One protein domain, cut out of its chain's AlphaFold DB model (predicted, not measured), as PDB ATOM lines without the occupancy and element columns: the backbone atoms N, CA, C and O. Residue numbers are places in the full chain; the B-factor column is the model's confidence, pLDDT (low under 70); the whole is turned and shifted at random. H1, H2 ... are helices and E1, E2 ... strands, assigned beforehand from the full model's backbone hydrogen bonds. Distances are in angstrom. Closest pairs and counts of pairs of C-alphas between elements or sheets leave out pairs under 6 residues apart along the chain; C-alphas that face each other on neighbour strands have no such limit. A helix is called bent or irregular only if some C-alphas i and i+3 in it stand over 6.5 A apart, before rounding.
ATOM      1  N   ALA A 523     229.941 218.140 217.004       39.88
ATOM      2  CA  ALA A 523     228.667 217.952 216.324       39.88
ATOM      3  C   ALA A 523     228.268 216.480 216.139       39.88
ATOM      4  O   ALA A 523     227.090 216.150 216.255       39.88
ATOM      5  N   ALA A 524     229.237 215.591 215.893       42.28
ATOM      6  CA  ALA A 524     229.004 214.158 215.719       42.28
ATOM      7  C   ALA A 524     228.589 213.490 217.041       42.28
ATOM      8  O   ALA A 524     227.774 212.571 217.056       42.28
ATOM      9  N   THR A 525     229.098 213.989 218.169       42.62
ATOM     10  CA  THR A 525     228.753 213.497 219.511       42.62
ATOM     11  C   THR A 525     227.336 213.918 219.911       42.62
ATOM     12  O   THR A 525     226.590 213.121 220.480       42.62
ATOM     13  N   LEU A 526     226.937 215.148 219.563       42.19
ATOM     14  CA  LEU A 526     225.555 215.626 219.700       42.19
ATOM     15  C   LEU A 526     224.600 214.874 218.763       42.19
ATOM     16  O   LEU A 526     223.493 214.534 219.170       42.19
ATOM     17  N   TYR A 527     225.044 214.560 217.546       45.00
ATOM     18  CA  TYR A 527     224.297 213.779 216.562       45.00
ATOM     19  C   TYR A 527     224.004 212.345 217.042       45.00
ATOM     20  O   TYR A 527     222.858 211.892 216.999       45.00
ATOM     21  N   ASP A 528     225.014 211.663 217.589       42.16
ATOM     22  CA  ASP A 528     224.892 210.313 218.152       42.16
ATOM     23  C   ASP A 528     223.992 210.269 219.399       42.16
ATOM     24  O   ASP A 528     223.298 209.274 219.616       42.16
ATOM     25  N   ALA A 529     223.997 211.324 220.224       44.50
ATOM     26  CA  ALA A 529     223.099 211.462 221.373       44.50
ATOM     27  C   ALA A 529     221.648 211.729 220.927       44.50
ATOM     28  O   ALA A 529     220.715 211.110 221.435       44.50
ATOM     29  N   PHE A 530     221.461 212.576 219.911       42.38
ATOM     30  CA  PHE A 530     220.147 212.939 219.376       42.38
ATOM     31  C   PHE A 530     219.418 211.747 218.729       42.38
ATOM     32  O   PHE A 530     218.204 211.619 218.871       42.38
ATOM     33  N   TYR A 531     220.147 210.842 218.062       45.03
ATOM     34  CA  TYR A 531     219.582 209.625 217.458       45.03
ATOM     35  C   TYR A 531     219.383 208.461 218.440       45.03
ATOM     36  O   TYR A 531     218.508 207.626 218.208       45.03
ATOM     37  N   ARG A 532     220.172 208.372 219.521       43.41
ATOM     38  CA  ARG A 532     220.014 207.312 220.536       43.41
ATOM     39  C   ARG A 532     218.776 207.509 221.407       43.41
ATOM     40  O   ARG A 532     218.146 206.520 221.770       43.41
ATOM     41  N   ASP A 533     218.430 208.762 221.698       39.78
ATOM     42  CA  ASP A 533     217.321 209.103 222.597       39.78
ATOM     43  C   ASP A 533     215.986 209.347 221.859       39.78
ATOM     44  O   ASP A 533     214.919 209.327 222.476       39.78
ATOM     45  N   ALA A 534     216.001 209.519 220.531       38.47
ATOM     46  CA  ALA A 534     214.794 209.666 219.718       38.47
ATOM     47  C   ALA A 534     214.262 208.304 219.218       38.47
ATOM     48  O   ALA A 534     214.655 207.801 218.166       38.47
ATOM     49  N   ALA A 535     213.326 207.704 219.960       29.11
ATOM     50  CA  ALA A 535     212.511 206.575 219.486       29.11
ATOM     51  C   ALA A 535     211.610 206.988 218.282       29.11
ATOM     52  O   ALA A 535     211.386 208.179 218.054       29.11
ATOM     53  N   PRO A 536     211.103 206.040 217.466       49.03
ATOM     54  CA  PRO A 536     210.827 206.263 216.049       49.03
ATOM     55  C   PRO A 536     209.554 207.084 215.817       49.03
ATOM     56  O   PRO A 536     208.454 206.596 216.056       49.03
ATOM     57  N   ALA A 537     209.696 208.299 215.280       34.66
ATOM     58  CA  ALA A 537     208.645 208.981 214.521       34.66
ATOM     59  C   ALA A 537     209.207 210.165 213.703       34.66
ATOM     60  O   ALA A 537     209.467 211.249 214.216       34.66
ATOM     61  N   ASP A 538     209.325 209.953 212.394       38.94
ATOM     62  CA  ASP A 538     208.943 210.901 211.335       38.94
ATOM     63  C   ASP A 538     209.600 212.298 211.203       38.94
ATOM     64  O   ASP A 538     209.109 213.075 210.383       38.94
ATOM     65  N   ARG A 539     210.650 212.701 211.938       49.44
ATOM     66  CA  ARG A 539     211.011 214.144 211.972       49.44
ATOM     67  C   ARG A 539     212.500 214.489 212.087       49.44
ATOM     68  O   ARG A 539     212.928 214.956 213.135       49.44
ATOM     69  N   LEU A 540     213.268 214.379 210.996       39.84
ATOM     70  CA  LEU A 540     214.479 215.197 210.787       39.84
ATOM     71  C   LEU A 540     214.958 215.147 209.321       39.84
ATOM     72  O   LEU A 540     214.994 214.072 208.732       39.84
ATOM     73  N   VAL A 541     215.338 216.292 208.741       42.62
ATOM     74  CA  VAL A 541     215.903 216.420 207.381       42.62
ATOM     75  C   VAL A 541     217.132 217.336 207.451       42.62
ATOM     76  O   VAL A 541     217.023 218.539 207.273       42.62
ATOM     77  N   VAL A 542     218.330 216.819 207.727       40.88
ATOM     78  CA  VAL A 542     219.536 217.679 207.712       40.88
ATOM     79  C   VAL A 542     220.129 217.692 206.305       40.88
ATOM     80  O   VAL A 542     220.427 216.640 205.749       40.88
ATOM     81  N   HIS A 543     220.293 218.887 205.740       41.56
ATOM     82  CA  HIS A 543     220.862 219.117 204.416       41.56
ATOM     83  C   HIS A 543     222.228 219.797 204.550       41.56
ATOM     84  O   HIS A 543     222.288 221.021 204.582       41.56
ATOM     85  N   LEU A 544     223.329 219.044 204.544       43.16
ATOM     86  CA  LEU A 544     224.658 219.654 204.424       43.16
ATOM     87  C   LEU A 544     224.948 219.944 202.952       43.16
ATOM     88  O   LEU A 544     225.059 219.018 202.154       43.16
ATOM     89  N   ASP A 545     225.026 221.222 202.599       38.81
ATOM     90  CA  ASP A 545     225.584 221.636 201.315       38.81
ATOM     91  C   ASP A 545     227.120 221.511 201.366       38.81
ATOM     92  O   ASP A 545     227.736 221.828 202.386       38.81
ATOM     93  N   ALA A 546     227.717 220.981 200.299       34.38
ATOM     94  CA  ALA A 546     229.127 220.589 200.203       34.38
ATOM     95  C   ALA A 546     229.907 221.421 199.169       34.38
ATOM     96  O   ALA A 546     230.961 220.999 198.700       34.38
ATOM     97  N   HIS A 547     229.416 222.609 198.816       34.69
ATOM     98  CA  HIS A 547     230.011 223.427 197.758       34.69
ATOM     99  C   HIS A 547     231.188 224.328 198.159       34.69
ATOM    100  O   HIS A 547     231.502 225.251 197.409       34.69
ATOM    101  N   GLN A 548     231.876 224.106 199.284       37.88
ATOM    102  CA  GLN A 548     232.994 224.981 199.665       37.88
ATOM    103  C   GLN A 548     234.212 224.256 200.240       37.88
ATOM    104  O   GLN A 548     234.140 223.175 200.824       37.88
ATOM    105  N   THR A 549     235.367 224.867 199.972       37.19
ATOM    106  CA  THR A 549     236.714 224.392 200.303       37.19
ATOM    107  C   THR A 549     236.882 224.097 201.805       37.19
ATOM    108  O   THR A 549     236.155 224.647 202.627       37.19
ATOM    109  N   PRO A 550     237.851 223.249 202.214       39.56
ATOM    110  CA  PRO A 550     238.032 222.820 203.611       39.56
ATOM    111  C   PRO A 550     238.287 223.935 204.646       39.56
ATOM    112  O   PRO A 550     238.330 223.637 205.842       39.56
ATOM    113  N   GLU A 551     238.448 225.189 204.223       44.03
ATOM    114  CA  GLU A 551     238.594 226.351 205.107       44.03
ATOM    115  C   GLU A 551     237.247 227.015 205.466       44.03
ATOM    116  O   GLU A 551     237.176 227.761 206.441       44.03
ATOM    117  N   GLU A 552     236.151 226.665 204.785       45.75
ATOM    118  CA  GLU A 552     234.824 227.269 204.956       45.75
ATOM    119  C   GLU A 552     233.827 226.228 205.497       45.75
ATOM    120  O   GLU A 552     233.121 225.530 204.771       45.75
ATOM    121  N   ARG A 553     233.786 226.072 206.826       47.34
ATOM    122  CA  ARG A 553     232.807 225.212 207.519       47.34
ATOM    123  C   ARG A 553     231.423 225.858 207.463       47.34
ATOM    124  O   ARG A 553     231.035 226.562 208.395       47.34
ATOM    125  N   HIS A 554     230.699 225.673 206.364       57.06
ATOM    126  CA  HIS A 554     229.413 226.329 206.131       57.06
ATOM    127  C   HIS A 554     228.318 225.313 205.773       57.06
ATOM    128  O   HIS A 554     227.986 225.121 204.611       57.06
ATOM    129  N   GLY A 555     227.762 224.634 206.782       71.62
ATOM    130  CA  GLY A 555     226.639 223.706 206.596       71.62
ATOM    131  C   GLY A 555     225.280 224.311 206.966       71.62
ATOM    132  O   GLY A 555     225.171 225.068 207.933       71.62
ATOM    133  N   LEU A 556     224.237 223.930 206.222       81.50
ATOM    134  CA  LEU A 556     222.827 224.204 206.518       81.50
ATOM    135  C   LEU A 556     222.202 223.010 207.273       81.50
ATOM    136  O   LEU A 556     222.569 221.859 207.068       81.50
ATOM    137  N   ALA A 557     221.225 223.238 208.145       82.00
ATOM    138  CA  ALA A 557     220.382 222.173 208.698       82.00
ATOM    139  C   ALA A 557     218.900 222.529 208.570       82.00
ATOM    140  O   ALA A 557     218.547 223.694 208.703       82.00
ATOM    141  N   ILE A 558     218.014 221.549 208.334       85.62
ATOM    142  CA  ILE A 558     216.562 221.785 208.249       85.62
ATOM    143  C   ILE A 558     215.819 220.929 209.292       85.62
ATOM    144  O   ILE A 558     215.657 219.713 209.203       85.62
ATOM    145  N   LEU A 559     215.313 221.579 210.328       84.88
ATOM    146  CA  LEU A 559     214.549 220.942 211.393       84.88
ATOM    147  C   LEU A 559     213.075 220.864 210.988       84.88
ATOM    148  O   LEU A 559     212.280 221.761 211.259       84.88
ATOM    149  N   ALA A 560     212.710 219.762 210.328       77.88
ATOM    150  CA  ALA A 560     211.382 219.540 209.752       77.88
ATOM    151  C   ALA A 560     210.258 219.270 210.776       77.88
ATOM    152  O   ALA A 560     209.139 218.976 210.368       77.88
ATOM    153  N   ASP A 561     210.524 219.345 212.083       80.81
ATOM    154  CA  ASP A 561     209.532 219.084 213.130       80.81
ATOM    155  C   ASP A 561     208.470 220.202 213.180       80.81
ATOM    156  O   ASP A 561     208.756 221.290 213.688       80.81
ATOM    157  N   PRO A 562     207.231 219.958 212.707       81.00
ATOM    158  CA  PRO A 562     206.199 220.983 212.626       81.00
ATOM    159  C   PRO A 562     205.704 221.437 214.001       81.00
ATOM    160  O   PRO A 562     204.971 222.413 214.077       81.00
ATOM    161  N   SER A 563     206.074 220.765 215.099       84.19
ATOM    162  CA  SER A 563     205.729 221.248 216.441       84.19
ATOM    163  C   SER A 563     206.482 222.531 216.810       84.19
ATOM    164  O   SER A 563     206.031 223.273 217.676       84.19
ATOM    165  N   GLY A 564     207.636 222.785 216.183       80.12
ATOM    166  CA  GLY A 564     208.545 223.877 216.541       80.12
ATOM    167  C   GLY A 564     209.123 223.792 217.962       80.12
ATOM    168  O   GLY A 564     209.847 224.689 218.397       80.12
ATOM    169  N   THR A 565     208.818 222.724 218.703       84.81
ATOM    170  CA  THR A 565     209.191 222.586 220.112       84.81
ATOM    171  C   THR A 565     210.701 222.416 220.234       84.81
ATOM    172  O   THR A 565     211.280 221.492 219.662       84.81
ATOM    173  N   GLY A 566     211.349 223.318 220.976       84.12
ATOM    174  CA  GLY A 566     212.802 223.306 221.169       84.12
ATOM    175  C   GLY A 566     213.611 223.693 219.928       84.12
ATOM    176  O   GLY A 566     214.806 223.414 219.885       84.12
ATOM    177  N   PHE A 567     212.996 224.315 218.908       87.44
ATOM    178  CA  PHE A 567     213.736 224.774 217.729       87.44
ATOM    179  C   PHE A 567     214.905 225.716 218.077       87.44
ATOM    180  O   PHE A 567     215.997 225.443 217.586       87.44
ATOM    181  N   PRO A 568     214.746 226.763 218.921       90.19
ATOM    182  CA  PRO A 568     215.854 227.644 219.296       90.19
ATOM    183  C   PRO A 568     217.048 226.883 219.875       90.19
ATOM    184  O   PRO A 568     218.146 227.006 219.351       90.19
ATOM    185  N   ASP A 569     216.810 226.023 220.868       86.88
ATOM    186  CA  ASP A 569     217.873 225.290 221.564       86.88
ATOM    187  C   ASP A 569     218.592 224.306 220.632       86.88
ATOM    188  O   ASP A 569     219.818 224.202 220.643       86.88
ATOM    189  N   ARG A 570     217.838 223.600 219.773       82.19
ATOM    190  CA  ARG A 570     218.410 222.688 218.770       82.19
ATOM    191  C   ARG A 570     219.199 223.444 217.707       82.19
ATOM    192  O   ARG A 570     220.267 222.988 217.314       82.19
ATOM    193  N   ALA A 571     218.679 224.575 217.233       86.50
ATOM    194  CA  ALA A 571     219.368 225.416 216.266       86.50
ATOM    195  C   ALA A 571     220.669 225.970 216.854       86.50
ATOM    196  O   ALA A 571     221.704 225.875 216.209       86.50
ATOM    197  N   ASP A 572     220.645 226.458 218.092       87.94
ATOM    198  CA  ASP A 572     221.825 227.007 218.760       87.94
ATOM    199  C   ASP A 572     222.877 225.914 219.020       87.94
ATOM    200  O   ASP A 572     224.063 226.141 218.788       87.94
ATOM    201  N   ALA A 573     222.458 224.698 219.394       78.88
ATOM    202  CA  ALA A 573     223.357 223.548 219.518       78.88
ATOM    203  C   ALA A 573     224.011 223.165 218.178       78.88
ATOM    204  O   ALA A 573     225.203 222.869 218.132       78.88
ATOM    205  N   LEU A 574     223.246 223.198 217.084       78.56
ATOM    206  CA  LEU A 574     223.722 222.906 215.730       78.56
ATOM    207  C   LEU A 574     224.680 223.985 215.200       78.56
ATOM    208  O   LEU A 574     225.697 223.659 214.588       78.56
ATOM    209  N   LEU A 575     224.401 225.258 215.483       83.50
ATOM    210  CA  LEU A 575     225.299 226.372 215.172       83.50
ATOM    211  C   LEU A 575     226.595 226.287 215.994       83.50
ATOM    212  O   LEU A 575     227.684 226.427 215.441       83.50
ATOM    213  N   ALA A 576     226.509 225.972 217.292       80.00
ATOM    214  CA  ALA A 576     227.679 225.744 218.148       80.00
ATOM    215  C   ALA A 576     228.529 224.547 217.682       80.00
ATOM    216  O   ALA A 576     229.749 224.547 217.829       80.00
ATOM    217  N   ALA A 577     227.886 223.556 217.064       69.62
ATOM    218  CA  ALA A 577     228.514 222.419 216.401       69.62
ATOM    219  C   ALA A 577     229.238 222.777 215.081       69.62
ATOM    220  O   ALA A 577     229.901 221.919 214.498       69.62
ATOM    221  N   GLY A 578     229.157 224.028 214.617       75.50
ATOM    222  CA  GLY A 578     229.885 224.523 213.448       75.50
ATOM    223  C   GLY A 578     229.066 224.603 212.158       75.50
ATOM    224  O   GLY A 578     229.656 224.743 211.088       75.50
ATOM    225  N   LEU A 579     227.736 224.513 212.233       75.56
ATOM    226  CA  LEU A 579     226.860 224.851 211.104       75.56
ATOM    227  C   LEU A 579     226.741 226.372 210.964       75.56
ATOM    228  O   LEU A 579     226.757 227.094 211.958       75.56
ATOM    229  N   THR A 580     226.596 226.870 209.735       83.56
ATOM    230  CA  THR A 580     226.392 228.307 209.489       83.56
ATOM    231  C   THR A 580     224.951 228.718 209.600       83.56
ATOM    232  O   THR A 580     224.681 229.864 209.954       83.56
ATOM    233  N   SER A 581     224.029 227.815 209.276       87.75
ATOM    234  CA  SER A 581     222.612 228.128 209.299       87.75
ATOM    235  C   SER A 581     221.729 226.921 209.600       87.75
ATOM    236  O   SER A 581     222.055 225.770 209.316       87.75
ATOM    237  N   VAL A 582     220.580 227.188 210.211       89.94
ATOM    238  CA  VAL A 582     219.571 226.207 210.600       89.94
ATOM    239  C   VAL A 582     218.194 226.775 210.276       89.94
ATOM    240  O   VAL A 582     217.797 227.812 210.805       89.94
ATOM    241  N   ILE A 583     217.439 226.092 209.424       93.44
ATOM    242  CA  ILE A 583     216.045 226.402 209.113       93.44
ATOM    243  C   ILE A 583     215.133 225.509 209.949       93.44
ATOM    244  O   ILE A 583     215.393 224.321 210.111       93.44
ATOM    245  N   GLY A 584     214.028 226.043 210.449       93.69
ATOM    246  CA  GLY A 584     212.987 225.238 211.081       93.69
ATOM    247  C   GLY A 584     211.784 226.068 211.487       93.69
ATOM    248  O   GLY A 584     211.591 227.181 211.006       93.69
ATOM    249  N   TRP A 585     210.949 225.514 212.358       93.50
ATOM    250  CA  TRP A 585     209.695 226.136 212.776       93.50
ATOM    251  C   TRP A 585     209.848 226.760 214.164       93.50
ATOM    252  O   TRP A 585     210.152 226.052 215.116       93.50
ATOM    253  N   HIS A 586     209.616 228.067 214.322       94.56
ATOM    254  CA  HIS A 586     209.714 228.713 215.646       94.56
ATOM    255  C   HIS A 586     208.466 228.521 216.523       94.56
ATOM    256  O   HIS A 586     208.460 228.906 217.690       94.56
ATOM    257  N   ARG A 587     207.386 227.981 215.951       94.44
ATOM    258  CA  ARG A 587     206.117 227.679 216.622       94.44
ATOM    259  C   ARG A 587     205.405 226.524 215.906       94.44
ATOM    260  O   ARG A 587     205.748 226.265 214.750       94.44
ATOM    261  N   PRO A 588     204.404 225.880 216.534       93.69
ATOM    262  CA  PRO A 588     203.643 224.811 215.902       93.69
ATOM    263  C   PRO A 588     202.985 225.238 214.583       93.69
ATOM    264  O   PRO A 588     202.405 226.323 214.493       93.69
ATOM    265  N   VAL A 589     203.044 224.365 213.578       90.19
ATOM    266  CA  VAL A 589     202.416 224.524 212.261       90.19
ATOM    267  C   VAL A 589     201.622 223.258 211.924       90.19
ATOM    268  O   VAL A 589     202.141 222.155 212.100       90.19
ATOM    269  N   PRO A 590     200.376 223.369 211.426       90.31
ATOM    270  CA  PRO A 590     199.624 222.216 210.942       90.31
ATOM    271  C   PRO A 590     200.386 221.464 209.843       90.31
ATOM    272  O   PRO A 590     201.031 222.078 208.989       90.31
ATOM    273  N   ALA A 591     200.313 220.134 209.847       84.88
ATOM    274  CA  ALA A 591     201.061 219.300 208.906       84.88
ATOM    275  C   ALA A 591     200.704 219.615 207.442       84.88
ATOM    276  O   ALA A 591     201.569 219.568 206.568       84.88
ATOM    277  N   GLU A 592     199.453 220.004 207.196       87.81
ATOM    278  CA  GLU A 592     198.921 220.373 205.886       87.81
ATOM    279  C   GLU A 592     199.550 221.657 205.326       87.81
ATOM    280  O   GLU A 592     199.552 221.855 204.115       87.81
ATOM    281  N   VAL A 593     200.108 222.514 206.189       91.12
ATOM    282  CA  VAL A 593     200.843 223.729 205.801       91.12
ATOM    283  C   VAL A 593     202.351 223.477 205.812       91.12
ATOM    284  O   VAL A 593     203.057 223.904 204.898       91.12
ATOM    285  N   ALA A 594     202.857 222.752 206.813       88.62
ATOM    286  CA  ALA A 594     204.284 222.484 206.961       88.62
ATOM    287  C   ALA A 594     204.849 221.658 205.794       88.62
ATOM    288  O   ALA A 594     205.927 221.964 205.289       88.62
ATOM    289  N   ALA A 595     204.121 220.636 205.338       86.25
ATOM    290  CA  ALA A 595     204.580 219.759 204.267       86.25
ATOM    291  C   ALA A 595     204.767 220.482 202.914       86.25
ATOM    292  O   ALA A 595     205.866 220.398 202.355       86.25
ATOM    293  N   PRO A 596     203.787 221.245 202.389       88.12
ATOM    294  CA  PRO A 596     204.003 222.012 201.167       88.12
ATOM    295  C   PRO A 596     204.992 223.169 201.338       88.12
ATOM    296  O   PRO A 596     205.719 223.473 200.399       88.12
ATOM    297  N   ALA A 597     205.079 223.786 202.519       91.88
ATOM    298  CA  ALA A 597     206.091 224.805 202.786       91.88
ATOM    299  C   ALA A 597     207.519 224.240 202.704       91.88
ATOM    300  O   ALA A 597     208.387 224.852 202.089       91.88
ATOM    301  N   LEU A 598     207.763 223.054 203.272       89.12
ATOM    302  CA  LEU A 598     209.055 222.370 203.153       89.12
ATOM    303  C   LEU A 598     209.343 221.938 201.710       89.12
ATOM    304  O   LEU A 598     210.500 221.948 201.296       89.12
ATOM    305  N   PHE A 599     208.316 221.593 200.931       87.44
ATOM    306  CA  PHE A 599     208.470 221.312 199.503       87.44
ATOM    307  C   PHE A 599     208.878 222.556 198.714       87.44
ATOM    308  O   PHE A 599     209.812 222.488 197.921       87.44
ATOM    309  N   ALA A 600     208.217 223.689 198.960       91.00
ATOM    310  CA  ALA A 600     208.575 224.967 198.355       91.00
ATOM    311  C   ALA A 600     210.004 225.379 198.728       91.00
ATOM    312  O   ALA A 600     210.806 225.690 197.850       91.00
ATOM    313  N   LEU A 601     210.360 225.264 200.011       91.81
ATOM    314  CA  LEU A 601     211.715 225.514 200.490       91.81
ATOM    315  C   LEU A 601     212.739 224.633 199.762       91.81
ATOM    316  O   LEU A 601     213.750 225.132 199.281       91.81
ATOM    317  N   HIS A 602     212.467 223.332 199.651       85.75
ATOM    318  CA  HIS A 602     213.327 222.388 198.943       85.75
ATOM    319  C   HIS A 602     213.473 222.732 197.456       85.75
ATOM    320  O   HIS A 602     214.576 222.647 196.922       85.75
ATOM    321  N   HIS A 603     212.391 223.141 196.789       86.19
ATOM    322  CA  HIS A 603     212.435 223.587 195.398       86.19
ATOM    323  C   HIS A 603     213.345 224.810 195.234       86.19
ATOM    324  O   HIS A 603     214.251 224.789 194.402       86.19
ATOM    325  N   HIS A 604     213.180 225.833 196.074       88.81
ATOM    326  CA  HIS A 604     214.019 227.027 196.007       88.81
ATOM    327  C   HIS A 604     215.489 226.727 196.331       88.81
ATOM    328  O   HIS A 604     216.370 227.238 195.647       88.81
ATOM    329  N   LEU A 605     215.765 225.879 197.326       83.38
ATOM    330  CA  LEU A 605     217.135 225.499 197.686       83.38
ATOM    331  C   LEU A 605     217.808 224.673 196.582       83.38
ATOM    332  O   LEU A 605     218.879 225.036 196.117       83.38
ATOM    333  N   LEU A 606     217.182 223.576 196.145       79.00
ATOM    334  CA  LEU A 606     217.842 222.592 195.282       79.00
ATOM    335  C   LEU A 606     217.570 222.760 193.795       79.00
ATOM    336  O   LEU A 606     218.423 222.434 192.979       79.00
ATOM    337  N   THR A 607     216.362 223.178 193.421       76.56
ATOM    338  CA  THR A 607     216.002 223.302 192.000       76.56
ATOM    339  C   THR A 607     216.414 224.661 191.454       76.56
ATOM    340  O   THR A 607     216.905 224.746 190.336       76.56
ATOM    341  N   GLU A 608     216.238 225.720 192.243       80.75
ATOM    342  CA  GLU A 608     216.610 227.079 191.843       80.75
ATOM    343  C   GLU A 608     217.979 227.540 192.372       80.75
ATOM    344  O   GLU A 608     218.432 228.619 191.987       80.75
ATOM    345  N   GLY A 609     218.624 226.779 193.265       80.69
ATOM    346  CA  GLY A 609     219.932 227.138 193.830       80.69
ATOM    347  C   GLY A 609     219.913 228.426 194.663       80.69
ATOM    348  O   GLY A 609     220.870 229.201 194.640       80.69
ATOM    349  N   ARG A 610     218.803 228.736 195.345       87.88
ATOM    350  CA  ARG A 610     218.666 229.975 196.127       87.88
ATOM    351  C   ARG A 610     219.412 229.870 197.463       87.88
ATOM    352  O   ARG A 610     219.271 228.855 198.143       87.88
ATOM    353  N   PRO A 611     220.094 230.941 197.919       86.00
ATOM    354  CA  PRO A 611     220.672 230.988 199.262       86.00
ATOM    355  C   PRO A 611     219.616 230.769 200.364       86.00
ATOM    356  O   PRO A 611     218.467 231.182 200.173       86.00
ATOM    357  N   PRO A 612     219.975 230.224 201.545       88.25
ATOM    358  CA  PRO A 612     219.013 229.840 202.586       88.25
ATOM    359  C   PRO A 612     218.038 230.948 203.004       88.25
ATOM    360  O   PRO A 612     216.826 230.730 203.044       88.25
ATOM    361  N   ALA A 613     218.540 232.162 203.246       91.56
ATOM    362  CA  ALA A 613     217.707 233.310 203.613       91.56
ATOM    363  C   ALA A 613     216.711 233.685 202.506       91.56
ATOM    364  O   ALA A 613     215.541 233.966 202.778       91.56
ATOM    365  N   VAL A 614     217.159 233.634 201.247       90.75
ATOM    366  CA  VAL A 614     216.323 233.907 200.072       90.75
ATOM    367  C   VAL A 614     215.274 232.811 199.903       90.75
ATOM    368  O   VAL A 614     214.109 233.122 199.680       90.75
ATOM    369  N   ALA A 615     215.643 231.541 200.071       91.75
ATOM    370  CA  ALA A 615     214.720 230.416 199.966       91.75
ATOM    371  C   ALA A 615     213.614 230.470 201.036       91.75
ATOM    372  O   ALA A 615     212.438 230.282 200.714       91.75
ATOM    373  N   VAL A 616     213.954 230.794 202.292       95.25
ATOM    374  CA  VAL A 616     212.958 231.011 203.360       95.25
ATOM    375  C   VAL A 616     212.044 232.188 203.013       95.25
ATOM    376  O   VAL A 616     210.825 232.070 203.140       95.25
ATOM    377  N   HIS A 617     212.601 233.293 202.513       96.00
ATOM    378  CA  HIS A 617     211.818 234.460 202.111       96.00
ATOM    379  C   HIS A 617     210.845 234.157 200.961       96.00
ATOM    380  O   HIS A 617     209.667 234.503 201.053       96.00
ATOM    381  N   LEU A 618     211.301 233.477 199.906       94.81
ATOM    382  CA  LEU A 618     210.456 233.059 198.783       94.81
ATOM    383  C   LEU A 618     209.366 232.084 199.238       94.81
ATOM    384  O   LEU A 618     208.204 232.254 198.877       94.81
ATOM    385  N   THR A 619     209.698 231.148 200.134       95.62
ATOM    386  CA  THR A 619     208.709 230.251 200.754       95.62
ATOM    387  C   THR A 619     207.643 231.038 201.521       95.62
ATOM    388  O   THR A 619     206.455 230.726 201.434       95.62
ATOM    389  N   HIS A 620     208.026 232.097 202.248       96.50
ATOM    390  CA  HIS A 620     207.062 232.971 202.925       96.50
ATOM    391  C   HIS A 620     206.163 233.712 201.941       96.50
ATOM    392  O   HIS A 620     204.964 233.815 202.190       96.50
ATOM    393  N   GLN A 621     206.726 234.266 200.863       96.38
ATOM    394  CA  GLN A 621     205.951 234.961 199.832       96.38
ATOM    395  C   GLN A 621     204.947 234.007 199.183       96.38
ATOM    396  O   GLN A 621     203.759 234.318 199.125       96.38
ATOM    397  N   TRP A 622     205.406 232.816 198.804       95.81
ATOM    398  CA  TRP A 622     204.580 231.776 198.203       95.81
ATOM    399  C   TRP A 622     203.431 231.329 199.121       95.81
ATOM    400  O   TRP A 622     202.298 231.199 198.668       95.81
ATOM    401  N   LEU A 623     203.674 231.166 200.430       95.06
ATOM    402  CA  LEU A 623     202.618 230.840 201.401       95.06
ATOM    403  C   LEU A 623     201.617 231.982 201.634       95.06
ATOM    404  O   LEU A 623     200.480 231.726 202.037       95.06
ATOM    405  N   ARG A 624     202.034 233.239 201.442       94.69
ATOM    406  CA  ARG A 624     201.168 234.413 201.634       94.69
ATOM    407  C   ARG A 624     200.309 234.722 200.417       94.69
ATOM    408  O   ARG A 624     199.254 235.328 200.605       94.69
ATOM    409  N   ASP A 625     200.753 234.337 199.225       93.94
ATOM    410  CA  ASP A 625     200.080 234.636 197.968       93.94
ATOM    411  C   ASP A 625     198.863 233.705 197.738       93.94
ATOM    412  O   ASP A 625     199.011 232.482 197.613       93.94
ATOM    413  N   PRO A 626     197.628 234.245 197.689       89.62
ATOM    414  CA  PRO A 626     196.445 233.453 197.359       89.62
ATOM    415  C   PRO A 626     196.427 232.999 195.892       89.62
ATOM    416  O   PRO A 626     195.783 231.999 195.586       89.62
ATOM    417  N   ALA A 627     197.141 233.700 195.006       92.06
ATOM    418  CA  ALA A 627     197.303 233.387 193.589       92.06
ATOM    419  C   ALA A 627     198.666 232.737 193.289       92.06
ATOM    420  O   ALA A 627     199.131 232.770 192.148       92.06
ATOM    421  N   ARG A 628     199.301 232.146 194.313       92.12
ATOM    422  CA  ARG A 628     200.636 231.548 194.219       92.12
ATOM    423  C   ARG A 628     200.768 230.620 193.001       92.12
ATOM    424  O   ARG A 628     199.875 229.804 192.755       92.12
ATOM    425  N   PRO A 629     201.893 230.684 192.272       91.81
ATOM    426  CA  PRO A 629     202.152 229.770 191.171       91.81
ATOM    427  C   PRO A 629     202.291 228.328 191.680       91.81
ATOM    428  O   PRO A 629     202.782 228.076 192.788       91.81
ATOM    429  N   GLU A 630     201.859 227.370 190.860       91.69
ATOM    430  CA  GLU A 630     202.025 225.948 191.149       91.69
ATOM    431  C   GLU A 630     203.507 225.569 191.048       91.69
ATOM    432  O   GLU A 630     204.159 225.821 190.034       91.69
ATOM    433  N   ILE A 631     204.050 224.970 192.111       90.50
ATOM    434  CA  ILE A 631     205.432 224.485 192.106       90.50
ATOM    435  C   ILE A 631     205.458 223.141 191.369       90.50
ATOM    436  O   ILE A 631     204.715 222.234 191.760       90.50
ATOM    437  N   PRO A 632     206.310 222.967 190.341       87.56
ATOM    438  CA  PRO A 632     206.392 221.718 189.596       87.56
ATOM    439  C   PRO A 632     206.557 220.495 190.509       87.56
ATOM    440  O   PRO A 632     207.478 220.414 191.323       87.56
ATOM    441  N   GLY A 633     205.652 219.524 190.367       83.38
ATOM    442  CA  GLY A 633     205.674 218.276 191.133       83.38
ATOM    443  C   GLY A 633     205.081 218.357 192.545       83.38
ATOM    444  O   GLY A 633     205.142 217.357 193.268       83.38
ATOM    445  N   LEU A 634     204.502 219.494 192.944       82.31
ATOM    446  CA  LEU A 634     203.729 219.594 194.179       82.31
ATOM    447  C   LEU A 634     202.466 218.713 194.072       82.31
ATOM    448  O   LEU A 634     201.701 218.859 193.120       82.31
ATOM    449  N   PRO A 635     202.199 217.803 195.025       84.12
ATOM    450  CA  PRO A 635     200.982 216.999 195.005       84.12
ATOM    451  C   PRO A 635     199.706 217.868 194.992       84.12
ATOM    452  O   PRO A 635     199.586 218.770 195.829       84.12
ATOM    453  N   PRO A 636     198.697 217.565 194.149       85.38
ATOM    454  CA  PRO A 636     197.458 218.351 194.082       85.38
ATOM    455  C   PRO A 636     196.730 218.479 195.429       85.38
ATOM    456  O   PRO A 636     196.192 219.535 195.755       85.38
ATOM    457  N   ALA A 637     196.775 217.429 196.258       83.50
ATOM    458  CA  ALA A 637     196.187 217.431 197.600       83.50
ATOM    459  C   ALA A 637     196.811 218.491 198.526       83.50
ATOM    460  O   ALA A 637     196.128 219.062 199.373       83.50
ATOM    461  N   TRP A 638     198.100 218.779 198.354       86.94
ATOM    462  CA  TRP A 638     198.801 219.802 199.125       86.94
ATOM    463  C   TRP A 638     198.505 221.207 198.619       86.94
ATOM    464  O   TRP A 638     198.331 222.123 199.418       86.94
ATOM    465  N   SER A 639     198.382 221.368 197.300       87.12
ATOM    466  CA  SER A 639     197.937 222.628 196.703       87.12
ATOM    467  C   SER A 639     196.536 223.014 197.203       87.12
ATOM    468  O   SER A 639     196.319 224.150 197.638       87.12
ATOM    469  N   ALA A 640     195.620 222.038 197.255       86.56
ATOM    470  CA  ALA A 640     194.264 222.217 197.767       86.56
ATOM    471  C   ALA A 640     194.234 222.603 199.257       86.56
ATOM    472  O   ALA A 640     193.469 223.488 199.647       86.56
ATOM    473  N   ALA A 641     195.095 222.000 200.087       83.25
ATOM    474  CA  ALA A 641     195.157 222.275 201.523       83.25
ATOM    475  C   ALA A 641     195.603 223.711 201.868       83.25
ATOM    476  O   ALA A 641     195.268 224.236 202.930       83.25
ATOM    477  N   LEU A 642     196.309 224.379 200.954       87.38
ATOM    478  CA  LEU A 642     196.805 225.745 201.130       87.38
ATOM    479  C   LEU A 642     195.795 226.844 200.735       87.38
ATOM    480  O   LEU A 642     196.139 228.025 200.714       87.38
ATOM    481  N   THR A 643     194.556 226.498 200.374       83.50
ATOM    482  CA  THR A 643     193.531 227.478 199.948       83.50
ATOM    483  C   THR A 643     192.896 228.268 201.103       83.50
ATOM    484  O   THR A 643     192.202 229.254 200.863       83.50
ATOM    485  N   GLY A 644     193.151 227.886 202.359       80.56
ATOM    486  CA  GLY A 644     192.606 228.556 203.544       80.56
ATOM    487  C   GLY A 644     193.506 229.656 204.140       80.56
ATOM    488  O   GLY A 644     194.723 229.649 203.943       80.56
ATOM    489  N   PRO A 645     192.948 230.552 204.984       84.56
ATOM    490  CA  PRO A 645     193.704 231.604 205.684       84.56
ATOM    491  C   PRO A 645     194.795 231.061 206.627       84.56
ATOM    492  O   PRO A 645     195.688 231.801 207.043       84.56
ATOM    493  N   ALA A 646     194.751 229.761 206.939       82.75
ATOM    494  CA  ALA A 646     195.755 229.068 207.735       82.75
ATOM    495  C   ALA A 646     197.156 229.099 207.097       82.75
ATOM    496  O   ALA A 646     198.136 229.221 207.824       82.75
ATOM    497  N   ALA A 647     197.284 229.040 205.768       86.69
ATOM    498  CA  ALA A 647     198.599 229.123 205.123       86.69
ATOM    499  C   ALA A 647     199.255 230.492 205.374       86.69
ATOM    500  O   ALA A 647     200.405 230.579 205.813       86.69
ATOM    501  N   HIS A 648     198.472 231.562 205.206       89.69
ATOM    502  CA  HIS A 648     198.931 232.935 205.390       89.69
ATOM    503  C   HIS A 648     199.352 233.207 206.842       89.69
ATOM    504  O   HIS A 648     200.403 233.804 207.089       89.69
ATOM    505  N   SER A 649     198.572 232.723 207.817       91.56
ATOM    506  CA  SER A 649     198.864 232.941 209.236       91.56
ATOM    507  C   SER A 649     200.118 232.208 209.717       91.56
ATOM    508  O   SER A 649     200.737 232.680 210.670       91.56
ATOM    509  N   HIS A 650     200.539 231.122 209.056       93.50
ATOM    510  CA  HIS A 650     201.731 230.341 209.414       93.50
ATOM    511  C   HIS A 650     202.960 230.633 208.544       93.50
ATOM    512  O   HIS A 650     204.030 230.122 208.860       93.50
ATOM    513  N   ALA A 651     202.869 231.491 207.521       91.81
ATOM    514  CA  ALA A 651     203.998 231.789 206.636       91.81
ATOM    515  C   ALA A 651     205.262 232.222 207.401       91.81
ATOM    516  O   ALA A 651     206.348 231.727 207.137       91.81
ATOM    517  N   ALA A 652     205.112 233.075 208.420       94.44
ATOM    518  CA  ALA A 652     206.231 233.538 209.243       94.44
ATOM    519  C   ALA A 652     206.789 232.476 210.217       94.44
ATOM    520  O   ALA A 652     207.784 232.742 210.884       94.44
ATOM    521  N   ALA A 653     206.147 231.307 210.354       95.12
ATOM    522  CA  ALA A 653     206.567 230.266 211.294       95.12
ATOM    523  C   ALA A 653     207.907 229.620 210.907       95.12
ATOM    524  O   ALA A 653     208.667 229.242 211.798       95.12
ATOM    525  N   LEU A 654     208.195 229.526 209.605       95.69
ATOM    526  CA  LEU A 654     209.470 229.035 209.087       95.69
ATOM    527  C   LEU A 654     210.540 230.105 209.300       95.69
ATOM    528  O   LEU A 654     210.376 231.234 208.849       95.69
ATOM    529  N   VAL A 655     211.630 229.779 209.973       95.75
ATOM    530  CA  VAL A 655     212.693 230.730 210.305       95.75
ATOM    531  C   VAL A 655     214.052 230.153 209.961       95.75
ATOM    532  O   VAL A 655     214.255 228.944 210.032       95.75
ATOM    533  N   LEU A 656     214.976 231.042 209.615       94.44
ATOM    534  CA  LEU A 656     216.404 230.777 209.510       94.44
ATOM    535  C   LEU A 656     217.079 231.315 210.776       94.44
ATOM    536  O   LEU A 656     216.819 232.449 211.178       94.44
ATOM    537  N   ARG A 657     217.945 230.519 211.396       94.25
ATOM    538  CA  ARG A 657     218.932 230.960 212.388       94.25
ATOM    539  C   ARG A 657     220.325 230.759 211.816       94.25
ATOM    540  O   ARG A 657     220.550 229.752 211.161       94.25
ATOM    541  N   GLY A 658     221.244 231.682 212.076       87.06
ATOM    542  CA  GLY A 658     222.557 231.696 211.428       87.06
ATOM    543  C   GLY A 658     222.623 232.671 210.249       87.06
ATOM    544  O   GLY A 658     221.786 233.572 210.171       87.06
ATOM    545  N   ILE A 659     223.646 232.531 209.405       62.53
ATOM    546  CA  ILE A 659     224.126 233.558 208.458       62.53
ATOM    547  C   ILE A 659     223.560 233.357 207.051       62.53
ATOM    548  O   ILE A 659     223.556 232.196 206.580       62.53
TER     549      ILE A 659
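AT A GLANCE: This is residues 523 to 659 of the 659 residues of an uncharacterized protein of Actinoplanes octamycinicus (UniProt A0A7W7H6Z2). A small sheet of three strands sits in the middle, with H2 over one face and H3 and H4 on the other, making three layers. H5 and H6 lie past one end of the sheet, while H1 and a long unnamed stretch, residues 534 to 555, lie at the periphery; residues 531 to 537 stick out. The printed part has 137 residues, with six named helices and three named strands in the order H1 E1 H2 E2 H3 H4 H5 H6 E3, and is mostly helix. The mixed sheet has the order E1 E2 E3, and the whole is compact, with a radius of gyration of the C-alphas of 15.2 A and spans of 43 by 34 by 22 A.

HOW THE PARTS SIT: H1, residues 523 to 533, is close to but not clearly touching H2, residues 567 to 576; the closest C-alphas, of Ala 523 and Leu 574, are 7.0 A apart. E1, residues 556 to 559, and E2, residues 581 to 585, are parallel at 16 degrees, with N 557 and O 581 at 2.9 A. E1, H2 and E2 form a strand-helix-strand unit, two parallel neighbour strands with a helix between, whose crossover is right-handed. H2 is on the sheet over E2, at a height over the sheet of 8.7 A. H3, residues 591 to 607, is the hub and touches H4, residues 612 to 624, at a steep tilt of 45 degrees, opposite ways, closest at the C-alphas of His 604 and Ala 615, 5.3 A. H4 lies over E3, residues 654 to 658, at a height over the sheet of 9.7 A, on the opposite face to H2. H5, residues 636 to 641, touches H3 with residues 592 to 596 of H3 alone, closest at the C-alphas of Pro 596 and Trp 638, 6.0 A. H6, residues 645 to 653, touches H4 at a shallow tilt of 16 degrees, opposite ways, closest at the C-alphas of Arg 624 and His 648, 4.6 A. E2 and E3 are antiparallel at 156 degrees, with N 582 and O 657 at 2.7 A. Every O i to N i+4 pair is within hydrogen-bond range in H1, H2, H4 and H5, against 12 of 13 in H3 and 3 of 5 in H6.

IN THESE COORDINATES: H1 begins at C-alpha 523 (228.667, 217.952, 216.324) and measures 15.7 A. H2 measures 14.0 A, H3 22.9 A, H4 18.4 A and H6 14.1 A. H6 is irregular, with C-alphas 649 and 652 7.4 A apart. E3, 13.6 A long, ends at C-alpha 658 (222.557, 231.696, 211.428).

THE WHOLE: The C-alphas farthest apart, of Glu 551 and Gly 644, are 46.1 A apart. The printed part has no cut. The links H1 to E1 and H4 to H5 are long. pLDDT is under 70 at residues 523 to 554, 577 and 659.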